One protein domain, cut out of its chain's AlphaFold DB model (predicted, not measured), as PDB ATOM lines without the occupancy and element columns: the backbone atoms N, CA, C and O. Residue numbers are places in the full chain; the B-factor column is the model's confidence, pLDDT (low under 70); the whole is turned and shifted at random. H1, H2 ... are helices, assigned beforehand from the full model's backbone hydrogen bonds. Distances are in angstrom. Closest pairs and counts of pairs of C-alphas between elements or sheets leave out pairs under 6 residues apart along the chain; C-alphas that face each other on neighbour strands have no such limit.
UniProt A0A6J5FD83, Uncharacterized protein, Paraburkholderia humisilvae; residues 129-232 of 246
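Overview. This is residues 129 to 232 of the 246 residues of an uncharacterized protein of Paraburkholderia humisilvae (UniProt A0A6J5FD83). One long helix, H3, is the spine of the model: H2 folds back beside its first half as a helical hairpin, while H1 and H4 cross its last half on opposite sides. A long stretch with no named element, residues 141 to 175, winds from H1 round to H2, and its residues 164 to 172 lie on the side of H2 away from H3. The printed part has 104 residues with four named helices, in the order H1, H2, H3, H4, and no named strand; the class is all helix. The whole is compact, with a radius of gyration of the C-alphas of 13.6 A, and rounded, with spans of 38 by 31 by 28 A.

Arrangement. The longest helix is H3, residues 190 to 211. H2, residues 176 to 186, touches it and forms a helical hairpin with it, at a shallow tilt of 16 degrees, opposite ways. Their closest C-alphas are those of Leu 184 and Gln 193, 6.0 A apart, and H3 touches H2 with residues 193 to 200 alone. H1, residues 129 to 140, touches H3 at residues 202 to 209 alone. The closest C-alphas of H1 and H3 are those of Val 135 and Val 209, 5.9 A apart, and the two helices run opposite ways at a steep tilt of 63 degrees. H4, residues 220 to 230, is close to H3 but not clearly touching. Their closest C-alphas, of Trp 206 and Tyr 226, are 7.3 A apart, and their lines are about perpendicular, at 74 degrees. H1 and H2, H1 and H4, and H2 and H4 are apart. In H1, H2, H3 and H4 every O i to N i+4 pair is within hydrogen-bond range.

Along the chain. H3 measures 30.6 A from first to last C-alpha, from C-alpha 190 at (99.945, 20.384, -113.761) to C-alpha 211 at (96.363, -8.599, -122.930). H2, residues 176 to 186, measures 15.6 A. H1, residues 129 to 140, measures 16.8 A and begins with C-alpha 129 at (94.510, -0.850, -138.049). H4, residues 220 to 230, measures 15.7 A and ends with C-alpha 230 at (108.323, -2.192, -117.417).

Size, cuts and confidence. The two C-alphas farthest apart are those of Ala 167 and Ser 232, at 40.8 A. The printed part has no cut. The link from H1 to H2, 35 residues, is long; the one from H2 to H3, 3 residues, is tight; the one from H3 to H4, 8 residues, is short. The mean pLDDT of the printed part is 73.2, and 39 residues are under 70: 129 to 155, 164 to 171 and 229 to 232.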
ATOM      1  N   THR A 129      93.566  -1.925-137.723       69.06
ATOM      2  CA  THR A 129      94.510  -0.850-138.049       69.06
ATOM      3  C   THR A 129      94.760   0.044-136.836       69.06
ATOM      4  O   THR A 129      95.912   0.383-136.562       69.06
ATOM      5  N   ASP A 130      93.711   0.352-136.072       67.75
ATOM      6  CA  ASP A 130      93.809   1.105-134.822       67.75
ATOM      7  C   ASP A 130      94.646   0.332-133.806       67.75
ATOM      8  O   ASP A 130      95.651   0.850-133.318       67.75
ATOM      9  N   LYS A 131      94.339  -0.952-133.567       64.62
ATOM     10  CA  LYS A 131      95.140  -1.770-132.650       64.62
ATOM     11  C   LYS A 131      96.600  -1.890-133.102       64.62
ATOM     12  O   LYS A 131      97.506  -1.806-132.279       64.62
ATOM     13  N   ALA A 132      96.862  -2.022-134.398       66.31
ATOM     14  CA  ALA A 132      98.227  -2.023-134.906       66.31
ATOM     15  C   ALA A 132      98.958  -0.688-134.697       66.31
ATOM     16  O   ALA A 132     100.154  -0.677-134.400       66.31
ATOM     17  N   ALA A 133      98.263   0.446-134.819       65.56
ATOM     18  CA  ALA A 133      98.837   1.748-134.503       65.56
ATOM     19  C   ALA A 133      99.231   1.847-133.018       65.56
ATOM     20  O   ALA A 133     100.290   2.404-132.719       65.56
ATOM     21  N   LEU A 134      98.446   1.243-132.117       62.97
ATOM     22  CA  LEU A 134      98.774   1.133-130.689       62.97
ATOM     23  C   LEU A 134     100.028   0.273-130.458       62.97
ATOM     24  O   LEU A 134     100.899   0.674-129.690       62.97
ATOM     25  N   VAL A 135     100.174  -0.852-131.169       64.38
ATOM     26  CA  VAL A 135     101.379  -1.709-131.119       64.38
ATOM     27  C   VAL A 135     102.632  -0.950-131.566       64.38
ATOM     28  O   VAL A 135     103.684  -1.043-130.938       64.38
ATOM     29  N   VAL A 136     102.546  -0.168-132.647       59.94
ATOM     30  CA  VAL A 136     103.678   0.655-133.116       59.94
ATOM     31  C   VAL A 136     104.095   1.667-132.054       59.94
ATOM     32  O   VAL A 136     105.287   1.894-131.853       59.94
ATOM     33  N   ALA A 137     103.120   2.301-131.407       58.28
ATOM     34  CA  ALA A 137     103.395   3.301-130.393       58.28
ATOM     35  C   ALA A 137     104.011   2.696-129.130       58.28
ATOM     36  O   ALA A 137     105.012   3.210-128.630       58.28
ATOM     37  N   SER A 138     103.482   1.560-128.666       56.56
ATOM     38  CA  SER A 138     104.028   0.861-127.503       56.56
ATOM     39  C   SER A 138     105.470   0.395-127.740       56.56
ATOM     40  O   SER A 138     106.317   0.579-126.869       56.56
ATOM     41  N   GLN A 139     105.790  -0.112-128.937       57.00
ATOM     42  CA  GLN A 139     107.139  -0.580-129.293       57.00
ATOM     43  C   GLN A 139     108.187   0.533-129.382       57.00
ATOM     44  O   GLN A 139     109.369   0.282-129.155       57.00
ATOM     45  N   ARG A 140     107.792   1.758-129.745       53.41
ATOM     46  CA  ARG A 140     108.734   2.882-129.871       53.41
ATOM     47  C   ARG A 140     109.021   3.578-128.545       53.41
ATOM     48  O   ARG A 140     109.889   4.442-128.506       53.41
ATOM     49  N   GLY A 141     108.285   3.247-127.480       51.97
ATOM     50  CA  GLY A 141     108.263   4.063-126.263       51.97
ATOM     51  C   GLY A 141     107.698   5.471-126.501       51.97
ATOM     52  O   GLY A 141     107.702   6.297-125.587       51.97
ATOM     53  N   ASP A 142     107.194   5.733-127.712       53.69
ATOM     54  CA  ASP A 142     106.515   6.959-128.089       53.69
ATOM     55  C   ASP A 142     105.121   6.883-127.477       53.69
ATOM     56  O   ASP A 142     104.207   6.255-128.013       53.69
ATOM     57  N   ILE A 143     104.973   7.498-126.307       55.72
ATOM     58  CA  ILE A 143     103.676   7.682-125.670       55.72
ATOM     59  C   ILE A 143     102.808   8.462-126.663       55.72
ATOM     60  O   ILE A 143     103.099   9.629-126.944       55.72
ATOM     61  N   VAL A 144     101.796   7.809-127.250       57.56
ATOM     62  CA  VAL A 144     100.864   8.494-128.156       57.56
ATOM     63  C   VAL A 144     100.226   9.620-127.360       57.56
ATOM     64  O   VAL A 144      99.674   9.341-126.295       57.56
ATOM     65  N   PRO A 145     100.281  10.867-127.851       58.69
ATOM     66  CA  PRO A 145      99.597  11.962-127.192       58.69
ATOM     67  C   PRO A 145      98.118  11.617-126.998       58.69
ATOM     68  O   PRO A 145      97.450  11.241-127.964       58.69
ATOM     69  N   TRP A 146      97.626  11.779-125.768       59.16
ATOM     70  CA  TRP A 146      96.245  11.548-125.321       59.16
ATOM     71  C   TRP A 146      95.154  11.967-126.325       59.16
ATOM     72  O   TRP A 146      94.110  11.334-126.423       59.16
ATOM     73  N   GLU A 147      95.394  13.041-127.080       57.91
ATOM     74  CA  GLU A 147      94.472  13.648-128.052       57.91
ATOM     75  C   GLU A 147      94.326  12.851-129.363       57.91
ATOM     76  O   GLU A 147      93.399  13.088-130.130       57.91
ATOM     77  N   SER A 148      95.248  11.929-129.648       57.97
ATOM     78  CA  SER A 148      95.312  11.169-130.907       57.97
ATOM     79  C   SER A 148      94.967   9.682-130.748       57.97
ATOM     80  O   SER A 148      95.047   8.926-131.718       57.97
ATOM     81  N   LEU A 149      94.622   9.243-129.535       60.16
ATOM     82  CA  LEU A 149      94.375   7.842-129.211       60.16
ATOM     83  C   LEU A 149      92.907   7.479-129.511       60.16
ATOM     84  O   LEU A 149      92.040   7.611-128.655       60.16
ATOM     85  N   ASN A 150      92.620   7.032-130.737       62.59
ATOM     86  CA  ASN A 150      91.317   6.449-131.083       62.59
ATOM     87  C   ASN A 150      91.328   4.954-130.794       62.59
ATOM     88  O   ASN A 150      92.163   4.223-131.328       62.59
ATOM     89  N   LEU A 151      90.413   4.501-129.941       63.97
ATOM     90  CA  LEU A 151      90.438   3.134-129.440       63.97
ATOM     91  C   LEU A 151      89.224   2.362-129.909       63.97
ATOM     92  O   LEU A 151      88.115   2.901-129.880       63.97
ATOM     93  N   PRO A 152      89.418   1.094-130.296       67.44
ATOM     94  CA  PRO A 152      88.304   0.214-130.581       67.44
ATOM     95  C   PRO A 152      87.395   0.091-129.357       67.44
ATOM     96  O   PRO A 152      87.872  -0.026-128.226       67.44
ATOM     97  N   HIS A 153      86.083   0.067-129.595       65.69
ATOM     98  CA  HIS A 153      85.075  -0.032-128.540       65.69
ATOM     99  C   HIS A 153      85.230  -1.304-127.688       65.69
ATOM    100  O   HIS A 153      84.872  -1.329-126.518       65.69
ATOM    101  N   GLU A 154      85.822  -2.367-128.235       66.75
ATOM    102  CA  GLU A 154      86.042  -3.625-127.517       66.75
ATOM    103  C   GLU A 154      87.062  -3.493-126.376       66.75
ATOM    104  O   GLU A 154      87.054  -4.289-125.437       66.75
ATOM    105  N   VAL A 155      87.946  -2.499-126.460       68.25
ATOM    106  CA  VAL A 155      89.044  -2.279-125.510       68.25
ATOM    107  C   VAL A 155      89.010  -0.879-124.889       68.25
ATOM    108  O   VAL A 155      89.934  -0.498-124.172       68.25
ATOM    109  N   ASP A 156      87.939  -0.115-125.131       74.44
ATOM    110  CA  ASP A 156      87.761   1.231-124.578       74.44
ATOM    111  C   ASP A 156      87.396   1.224-123.076       74.44
ATOM    112  O   ASP A 156      87.549   2.228-122.374       74.44
ATOM    113  N   GLY A 157      86.931   0.072-122.583       73.69
ATOM    114  CA  GLY A 157      86.544  -0.163-121.196       73.69
ATOM    115  C   GLY A 157      85.136   0.256-120.822       73.69
ATOM    116  O   GLY A 157      84.765   0.116-119.660       73.69
ATOM    117  N   SER A 158      84.321   0.709-121.772       73.94
ATOM    118  CA  SER A 158      82.892   0.985-121.569       73.94
ATOM    119  C   SER A 158      82.116  -0.229-121.037       73.94
ATOM    120  O   SER A 158      81.186  -0.068-120.253       73.94
ATOM    121  N   GLN A 159      82.549  -1.442-121.400       70.69
ATOM    122  CA  GLN A 159      82.003  -2.730-120.949       70.69
ATOM    123  C   GLN A 159      82.988  -3.512-120.058       70.69
ATOM    124  O   GLN A 159      83.020  -4.744-120.070       70.69
ATOM    125  N   GLY A 160      83.856  -2.807-119.328       75.00
ATOM    126  CA  GLY A 160      84.874  -3.422-118.478       75.00
ATOM    127  C   GLY A 160      84.310  -4.347-117.397       75.00
ATOM    128  O   GLY A 160      83.281  -4.058-116.794       75.00
ATOM    129  N   THR A 161      85.023  -5.436-117.095       75.12
ATOM    130  CA  THR A 161      84.571  -6.450-116.117       75.12
ATOM    131  C   THR A 161      84.430  -5.883-114.701       75.12
ATOM    132  O   THR A 161      83.545  -6.292-113.955       75.12
ATOM    133  N   PHE A 162      85.282  -4.925-114.331       76.94
ATOM    134  CA  PHE A 162      85.273  -4.262-113.024       76.94
ATOM    135  C   PHE A 162      84.703  -2.839-113.090       76.94
ATOM    136  O   PHE A 162      84.899  -2.050-112.163       76.94
ATOM    137  N   ARG A 163      84.001  -2.483-114.175       76.62
ATOM    138  CA  ARG A 163      83.330  -1.186-114.286       76.62
ATOM    139  C   ARG A 163      82.051  -1.192-113.453       76.62
ATOM    140  O   ARG A 163      81.195  -2.060-113.606       76.62
ATOM    141  N   ALA A 164      81.921  -0.203-112.574       69.94
ATOM    142  CA  ALA A 164      80.696  -0.010-111.812       69.94
ATOM    143  C   ALA A 164      79.523   0.314-112.763       69.94
ATOM    144  O   ALA A 164      79.719   1.062-113.727       69.94
ATOM    145  N   PRO A 165      78.306  -0.195-112.501       69.88
ATOM    146  CA  PRO A 165      77.117   0.189-113.257       69.88
ATOM    147  C   PRO A 165      76.947   1.713-113.300       69.88
ATOM    148  O   PRO A 165      77.138   2.376-112.278       69.88
ATOM    149  N   ALA A 166      76.527   2.264-114.445       67.44
ATOM    150  CA  ALA A 166      76.404   3.713-114.649       67.44
ATOM    151  C   ALA A 166      75.540   4.404-113.576       67.44
ATOM    152  O   ALA A 166      75.894   5.468-113.090       67.44
ATOM    153  N   ALA A 167      74.470   3.742-113.121       68.12
ATOM    154  CA  ALA A 167      73.593   4.241-112.058       68.12
ATOM    155  C   ALA A 167      74.277   4.387-110.681       68.12
ATOM    156  O   ALA A 167      73.769   5.087-109.812       68.12
ATOM    157  N   SER A 168      75.407   3.711-110.473       66.75
ATOM    158  CA  SER A 168      76.209   3.757-109.243       66.75
ATOM    159  C   SER A 168      77.521   4.527-109.405       66.75
ATOM    160  O   SER A 168      78.287   4.641-108.450       66.75
ATOM    161  N   CYS A 169      77.804   5.034-110.610       63.56
ATOM    162  CA  CYS A 169      79.041   5.740-110.898       63.56
ATOM    163  C   CYS A 169      78.891   7.216-110.518       63.56
ATOM    164  O   CYS A 169      78.035   7.920-111.041       63.56
ATOM    165  N   THR A 170      79.738   7.697-109.610       66.12
ATOM    166  CA  THR A 170      79.777   9.113-109.208       66.12
ATOM    167  C   THR A 170      80.415  10.017-110.267       66.12
ATOM    168  O   THR A 170      80.355  11.237-110.150       66.12
ATOM    169  N   LEU A 171      81.058   9.426-111.277       66.56
ATOM    170  CA  LEU A 171      81.728  10.115-112.374       66.56
ATOM    171  C   LEU A 171      80.958   9.845-113.669       66.56
ATOM    172  O   LEU A 171      80.647   8.692-113.959       66.56
ATOM    173  N   ASP A 172      80.741  10.873-114.492       70.12
ATOM    174  CA  ASP A 172      80.072  10.772-115.807       70.12
ATOM    175  C   ASP A 172      80.972  10.136-116.897       70.12
ATOM    176  O   ASP A 172      80.867  10.382-118.097       70.12
ATOM    177  N   ALA A 173      81.949   9.337-116.470       72.88
ATOM    178  CA  ALA A 173      82.947   8.734-117.333       72.88
ATOM    179  C   ALA A 173      82.411   7.449-117.980       72.88
ATOM    180  O   ALA A 173      82.371   6.393-117.347       72.88
ATOM    181  N   ALA A 174      82.086   7.512-119.272       72.12
ATOM    182  CA  ALA A 174      81.523   6.388-120.026       72.12
ATOM    183  C   ALA A 174      82.529   5.276-120.402       72.12
ATOM    184  O   ALA A 174      82.121   4.193-120.814       72.12
ATOM    185  N   ASN A 175      83.835   5.516-120.277       77.38
ATOM    186  CA  ASN A 175      84.896   4.568-120.638       77.38
ATOM    187  C   ASN A 175      86.151   4.788-119.772       77.38
ATOM    188  O   ASN A 175      86.157   5.649-118.881       77.38
ATOM    189  N   ASP A 176      87.189   3.962-119.936       81.69
ATOM    190  CA  ASP A 176      88.377   4.011-119.061       81.69
ATOM    191  C   ASP A 176      89.142   5.322-119.215       81.69
ATOM    192  O   ASP A 176      89.672   5.867-118.247       81.69
ATOM    193  N   TYR A 177      89.108   5.874-120.423       76.69
ATOM    194  CA  TYR A 177      89.732   7.141-120.780       76.69
ATOM    195  C   TYR A 177      89.100   8.309-120.042       76.69
ATOM    196  O   TYR A 177      89.811   9.084-119.399       76.69
ATOM    197  N   GLY A 178      87.771   8.401-120.074       77.56
ATOM    198  CA  GLY A 178      87.031   9.411-119.326       77.56
ATOM    199  C   GLY A 178      87.317   9.307-117.832       77.56
ATOM    200  O   GLY A 178      87.565  10.317-117.184       77.56
ATOM    201  N   ALA A 179      87.388   8.086-117.292       82.69
ATOM    202  CA  ALA A 179      87.593   7.875-115.861       82.69
ATOM    203  C   ALA A 179      88.972   8.373-115.401       82.69
ATOM    204  O   ALA A 179      89.072   9.082-114.396       82.69
ATOM    205  N   VAL A 180      90.030   8.068-116.164       82.94
ATOM    206  CA  VAL A 180      91.386   8.555-115.870       82.94
ATOM    207  C   VAL A 180      91.479  10.072-116.032       82.94
ATOM    208  O   VAL A 180      92.108  10.726-115.200       82.94
ATOM    209  N   GLN A 181      90.839  10.660-117.049       79.69
ATOM    210  CA  GLN A 181      90.821  12.117-117.215       79.69
ATOM    211  C   GLN A 181      90.150  12.817-116.039       79.69
ATOM    212  O   GLN A 181      90.716  13.768-115.498       79.69
ATOM    213  N   THR A 182      88.975  12.344-115.619       83.88
ATOM    214  CA  THR A 182      88.276  12.931-114.477       83.88
ATOM    215  C   THR A 182      89.112  12.788-113.208       83.88
ATOM    216  O   THR A 182      89.280  13.763-112.480       83.88
ATOM    217  N   TRP A 183      89.730  11.624-112.981       85.00
ATOM    218  CA  TRP A 183      90.631  11.408-111.847       85.00
ATOM    219  C   TRP A 183      91.848  12.350-111.854       85.00
ATOM    220  O   TRP A 183      92.159  12.943-110.820       85.00
ATOM    221  N   LEU A 184      92.504  12.543-113.005       84.50
ATOM    222  CA  LEU A 184      93.640  13.462-113.147       84.50
ATOM    223  C   LEU A 184      93.234  14.923-112.935       84.50
ATOM    224  O   LEU A 184      93.994  15.675-112.334       84.50
ATOM    225  N   ALA A 185      92.049  15.329-113.396       82.44
ATOM    226  CA  ALA A 185      91.537  16.684-113.190       82.44
ATOM    227  C   ALA A 185      91.286  16.994-111.703       82.44
ATOM    228  O   ALA A 185      91.439  18.136-111.278       82.44
ATOM    229  N   LEU A 186      90.950  15.970-110.913       81.44
ATOM    230  CA  LEU A 186      90.726  16.067-109.469       81.44
ATOM    231  C   LEU A 186      92.029  16.110-108.645       81.44
ATOM    232  O   LEU A 186      91.979  16.491-107.478       81.44
ATOM    233  N   HIS A 187      93.184  15.723-109.209       72.12
ATOM    234  CA  HIS A 187      94.406  15.500-108.426       72.12
ATOM    235  C   HIS A 187      95.657  16.189-108.994       72.12
ATOM    236  O   HIS A 187      96.033  16.029-110.155       72.12
ATOM    237  N   GLY A 188      96.390  16.859-108.101       72.56
ATOM    238  CA  GLY A 188      97.798  17.219-108.284       72.56
ATOM    239  C   GLY A 188      98.082  18.504-109.065       72.56
ATOM    240  O   GLY A 188      97.202  19.164-109.606       72.56
ATOM    241  N   SER A 189      99.366  18.866-109.105       81.50
ATOM    242  CA  SER A 189      99.860  19.993-109.904       81.50
ATOM    243  C   SER A 189      99.870  19.650-111.405       81.50
ATOM    244  O   SER A 189     100.003  18.471-111.754       81.50
ATOM    245  N   PRO A 190      99.858  20.641-112.319       79.81
ATOM    246  CA  PRO A 190      99.945  20.384-113.761       79.81
ATOM    247  C   PRO A 190     101.177  19.563-114.178       79.81
ATOM    248  O   PRO A 190     101.139  18.838-115.170       79.81
ATOM    249  N   ALA A 191     102.284  19.659-113.435       78.88
ATOM    250  CA  ALA A 191     103.485  18.862-113.686       78.88
ATOM    251  C   ALA A 191     103.283  17.387-113.304       78.88
ATOM    252  O   ALA A 191     103.610  16.500-114.089       78.88
ATOM    253  N   THR A 192     102.679  17.132-112.142       81.00
ATOM    254  CA  THR A 192     102.353  15.782-111.662       81.00
ATOM    255  C   THR A 192     101.315  15.107-112.557       81.00
ATOM    256  O   THR A 192     101.478  13.942-112.914       81.00
ATOM    257  N   GLN A 193     100.303  15.858-113.007       83.25
ATOM    258  CA  GLN A 193      99.285  15.368-113.938       83.25
ATOM    259  C   GLN A 193      99.892  14.890-115.256       83.25
ATOM    260  O   GLN A 193      99.488  13.851-115.764       83.25
ATOM    261  N   ARG A 194     100.882  15.605-115.810       79.94
ATOM    262  CA  ARG A 194     101.570  15.178-117.040       79.94
ATOM    263  C   ARG A 194     102.311  13.856-116.855       79.94
ATOM    264  O   ARG A 194     102.281  13.023-117.755       79.94
ATOM    265  N   THR A 195     102.951  13.653-115.706       82.75
ATOM    266  CA  THR A 195     103.628  12.387-115.395       82.75
ATOM    267  C   THR A 195     102.624  11.252-115.223       82.75
ATOM    268  O   THR A 195     102.766  10.216-115.860       82.75
ATOM    269  N   TYR A 196     101.567  11.449-114.432       82.88
ATOM    270  CA  TYR A 196     100.538  10.424-114.233       82.88
ATOM    271  C   TYR A 196      99.769  10.105-115.512       82.88
ATOM    272  O   TYR A 196      99.454   8.944-115.753       82.88
ATOM    273  N   ARG A 197      99.539  11.102-116.369       83.06
ATOM    274  CA  ARG A 197      98.978  10.909-117.707       83.06
ATOM    275  C   ARG A 197      99.842   9.970-118.540       83.06
ATOM    276  O   ARG A 197      99.333   8.969-119.024       83.06
ATOM    277  N   LYS A 198     101.144  10.252-118.628       81.38
ATOM    278  CA  LYS A 198     102.110   9.423-119.364       81.38
ATOM    279  C   LYS A 198     102.133   7.975-118.884       81.38
ATOM    280  O   LYS A 198     102.187   7.051-119.691       81.38
ATOM    281  N   GLU A 199     102.102   7.774-117.571       84.25
ATOM    282  CA  GLU A 199     102.089   6.433-116.986       84.25
ATOM    283  C   GLU A 199     100.761   5.706-117.234       84.25
ATOM    284  O   GLU A 199     100.766   4.519-117.557       84.25
ATOM    285  N   ALA A 200      99.632   6.415-117.157       84.56
ATOM    286  CA  ALA A 200      98.327   5.853-117.481       84.56
ATOM    287  C   ALA A 200      98.219   5.468-118.965       84.56
ATOM    288  O   ALA A 200      97.774   4.365-119.267       84.56
ATOM    289  N   GLU A 201      98.688   6.314-119.890       82.94
ATOM    290  CA  GLU A 201      98.744   6.007-121.331       82.94
ATOM    291  C   GLU A 201      99.547   4.734-121.592       82.94
ATOM    292  O   GLU A 201      99.094   3.843-122.311       82.94
ATOM    293  N   ARG A 202     100.726   4.618-120.970       83.00
ATOM    294  CA  ARG A 202     101.580   3.436-121.111       83.00
ATOM    295  C   ARG A 202     100.888   2.174-120.607       83.00
ATOM    296  O   ARG A 202     100.928   1.156-121.294       83.00
ATOM    297  N   LEU A 203     100.253   2.240-119.437       83.94
ATOM    298  CA  LEU A 203      99.531   1.105-118.866       83.94
ATOM    299  C   LEU A 203      98.378   0.661-119.770       83.94
ATOM    300  O   LEU A 203      98.215  -0.533-120.009       83.94
ATOM    301  N   ILE A 204      97.600   1.606-120.296       82.56
ATOM    302  CA  ILE A 204      96.469   1.287-121.167       82.56
ATOM    303  C   ILE A 204      96.950   0.692-122.498       82.56
ATOM    304  O   ILE A 204      96.426  -0.326-122.945       82.56
ATOM    305  N   LEU A 205      97.994   1.261-123.106       80.25
ATOM    306  CA  LEU A 205      98.603   0.704-124.317       80.25
ATOM    307  C   LEU A 205      99.118  -0.718-124.091       80.25
ATOM    308  O   LEU A 205      98.882  -1.590-124.923       80.25
ATOM    309  N   TRP A 206      99.784  -0.966-122.963       84.81
ATOM    310  CA  TRP A 206     100.230  -2.306-122.598       84.81
ATOM    311  C   TRP A 206      99.051  -3.272-122.429       84.81
ATOM    312  O   TRP A 206      99.090  -4.370-122.973       84.81
ATOM    313  N   ALA A 207      97.982  -2.859-121.743       81.38
ATOM    314  CA  ALA A 207      96.794  -3.687-121.532       81.38
ATOM    315  C   ALA A 207      96.148  -4.126-122.856       81.38
ATOM    316  O   ALA A 207      95.773  -5.286-123.022       81.38
ATOM    317  N   ILE A 208      96.078  -3.217-123.825       78.00
ATOM    318  CA  ILE A 208      95.491  -3.500-125.137       78.00
ATOM    319  C   ILE A 208      96.422  -4.373-125.977       78.00
ATOM    320  O   ILE A 208      95.976  -5.342-126.582       78.00
ATOM    321  N   VAL A 209      97.711  -4.040-126.024       73.50
ATOM    322  CA  VAL A 209      98.673  -4.727-126.896       73.50
ATOM    323  C   VAL A 209      99.020  -6.121-126.377       73.50
ATOM    324  O   VAL A 209      99.080  -7.060-127.165       73.50
ATOM    325  N   GLU A 210      99.232  -6.262-125.070       76.38
ATOM    326  CA  GLU A 210      99.734  -7.497-124.460       76.38
ATOM    327  C   GLU A 210      98.607  -8.412-123.962       76.38
ATOM    328  O   GLU A 210      98.767  -9.630-123.912       76.38
ATOM    329  N   ARG A 211      97.464  -7.843-123.554       75.69
ATOM    330  CA  ARG A 211      96.363  -8.599-122.930       75.69
ATOM    331  C   ARG A 211      95.048  -8.545-123.705       75.69
ATOM    332  O   ARG A 211      94.129  -9.260-123.316       75.69
ATOM    333  N   ASP A 212      94.956  -7.740-124.769       73.75
ATOM    334  CA  ASP A 212      93.719  -7.436-125.517       73.75
ATOM    335  C   ASP A 212      92.547  -7.076-124.588       73.75
ATOM    336  O   ASP A 212      91.409  -7.513-124.765       73.75
ATOM    337  N   ARG A 213      92.849  -6.313-123.529       78.75
ATOM    338  CA  ARG A 213      91.903  -5.948-122.472       78.75
ATOM    339  C   ARG A 213      91.880  -4.450-122.238       78.75
ATOM    340  O   ARG A 213      92.898  -3.768-122.321       78.75
ATOM    341  N   ALA A 214      90.701  -3.974-121.862       83.69
ATOM    342  CA  ALA A 214      90.528  -2.644-121.305       83.69
ATOM    343  C   ALA A 214      91.131  -2.537-119.891       83.69
ATOM    344  O   ALA A 214      91.253  -3.540-119.178       83.69
ATOM    345  N   LEU A 215      91.447  -1.313-119.458       83.31
ATOM    346  CA  LEU A 215      92.008  -1.015-118.135       83.31
ATOM    347  C   LEU A 215      91.083  -1.494-117.002       83.31
ATOM    348  O   LEU A 215      91.538  -2.097-116.034       83.31
ATOM    349  N   SER A 216      89.775  -1.296-117.150       83.75
ATOM    350  CA  SER A 216      88.733  -1.746-116.215       83.75
ATOM    351  C   SER A 216      88.474  -3.255-116.237       83.75
ATOM    352  O   SER A 216      87.624  -3.741-115.496       83.75
ATOM    353  N   SER A 217      89.205  -4.014-117.053       83.06
ATOM    354  CA  SER A 217      89.190  -5.483-117.066       83.06
ATOM    355  C   SER A 217      90.519  -6.088-116.597       83.06
ATOM    356  O   SER A 217      90.695  -7.309-116.677       83.06
ATOM    357  N   LEU A 218      91.456  -5.261-116.115       84.00
ATOM    358  CA  LEU A 218      92.726  -5.731-115.571       84.00
ATOM    359  C   LEU A 218      92.548  -6.354-114.187       84.00
ATOM    360  O   LEU A 218      91.904  -5.810-113.292       84.00
ATOM    361  N   THR A 219      93.177  -7.506-114.019       84.00
ATOM    362  CA  THR A 219      93.263  -8.276-112.780       84.00
ATOM    363  C   THR A 219      94.546  -7.946-112.011       84.00
ATOM    364  O   THR A 219      95.430  -7.227-112.490       84.00
ATOM    365  N   LYS A 220      94.688  -8.486-110.794       83.56
ATOM    366  CA  LYS A 220      95.913  -8.308-109.992       83.56
ATOM    367  C   LYS A 220      97.122  -8.951-110.676       83.56
ATOM    368  O   LYS A 220      98.229  -8.419-110.613       83.56
ATOM    369  N   GLU A 221      96.898 -10.067-111.356       83.19
ATOM    370  CA  GLU A 221      97.880 -10.806-112.137       83.19
ATOM    371  C   GLU A 221      98.386  -9.965-113.317       83.19
ATOM    372  O   GLU A 221      99.590  -9.930-113.583       83.19
ATOM    373  N   ASP A 222      97.494  -9.219-113.975       83.25
ATOM    374  CA  ASP A 222      97.871  -8.280-115.035       83.25
ATOM    375  C   ASP A 222      98.766  -7.148-114.497       83.25
ATOM    376  O   ASP A 222      99.773  -6.805-115.113       83.25
ATOM    377  N   ALA A 223      98.475  -6.613-113.307       82.31
ATOM    378  CA  ALA A 223      99.296  -5.565-112.690       82.31
ATOM    379  C   ALA A 223     100.712  -6.047-112.312       82.31
ATOM    380  O   ALA A 223     101.679  -5.277-112.344       82.31
ATOM    381  N   ILE A 224     100.867  -7.324-111.945       84.06
ATOM    382  CA  ILE A 224     102.185  -7.938-111.724       84.06
ATOM    383  C   ILE A 224     102.938  -8.051-113.052       84.06
ATOM    384  O   ILE A 224     104.096  -7.639-113.126       84.06
ATOM    385  N   ALA A 225     102.273  -8.535-114.100       82.38
ATOM    386  CA  ALA A 225     102.878  -8.686-115.417       82.38
ATOM    387  C   ALA A 225     103.301  -7.345-116.038       82.38
ATOM    388  O   ALA A 225     104.393  -7.249-116.601       82.38
ATOM    389  N   TYR A 226     102.502  -6.288-115.866       81.56
ATOM    390  CA  TYR A 226     102.876  -4.946-116.311       81.56
ATOM    391  C   TYR A 226     104.181  -4.477-115.654       81.56
ATOM    392  O   TYR A 226     105.109  -4.061-116.349       81.56
ATOM    393  N   ARG A 227     104.308  -4.617-114.326       82.88
ATOM    394  CA  ARG A 227     105.532  -4.230-113.599       82.88
ATOM    395  C   ARG A 227     106.765  -4.992-114.082       82.88
ATOM    396  O   ARG A 227     107.826  -4.390-114.252       82.88
ATOM    397  N   GLN A 228     106.619  -6.287-114.353       81.25
ATOM    398  CA  GLN A 228     107.700  -7.106-114.906       81.25
ATOM    399  C   GLN A 228     108.106  -6.627-116.306       81.25
ATOM    400  O   GLN A 228     109.296  -6.456-116.562       81.25
ATOM    401  N   SER A 229     107.136  -6.301-117.167       69.06
ATOM    402  CA  SER A 229     107.403  -5.773-118.513       69.06
ATOM    403  C   SER A 229     108.101  -4.408-118.488       69.06
ATOM    404  O   SER A 229     109.048  -4.180-119.231       69.06
ATOM    405  N   SER A 230     107.712  -3.519-117.567       63.00
ATOM    406  CA  SER A 230     108.323  -2.192-117.417       63.00
ATOM    407  C   SER A 230     109.763  -2.236-116.889       63.00
ATOM    408  O   SER A 230     110.520  -1.291-117.092       63.00
ATOM    409  N   SER A 231     110.150  -3.345-116.246       55.16
ATOM    410  CA  SER A 231     111.507  -3.568-115.726       55.16
ATOM    411  C   SER A 231     112.459  -4.142-116.785       55.16
ATOM    412  O   SER A 231     113.661  -4.224-116.556       55.16
ATOM    413  N   SER A 232     111.935  -4.544-117.947       38.06
ATOM    414  CA  SER A 232     112.692  -5.052-119.091       38.06
ATOM    415  C   SER A 232     112.309  -4.242-120.329       38.06
ATOM    416  O   SER A 232     111.400  -4.646-121.057       38.06
TER     417      SER A 232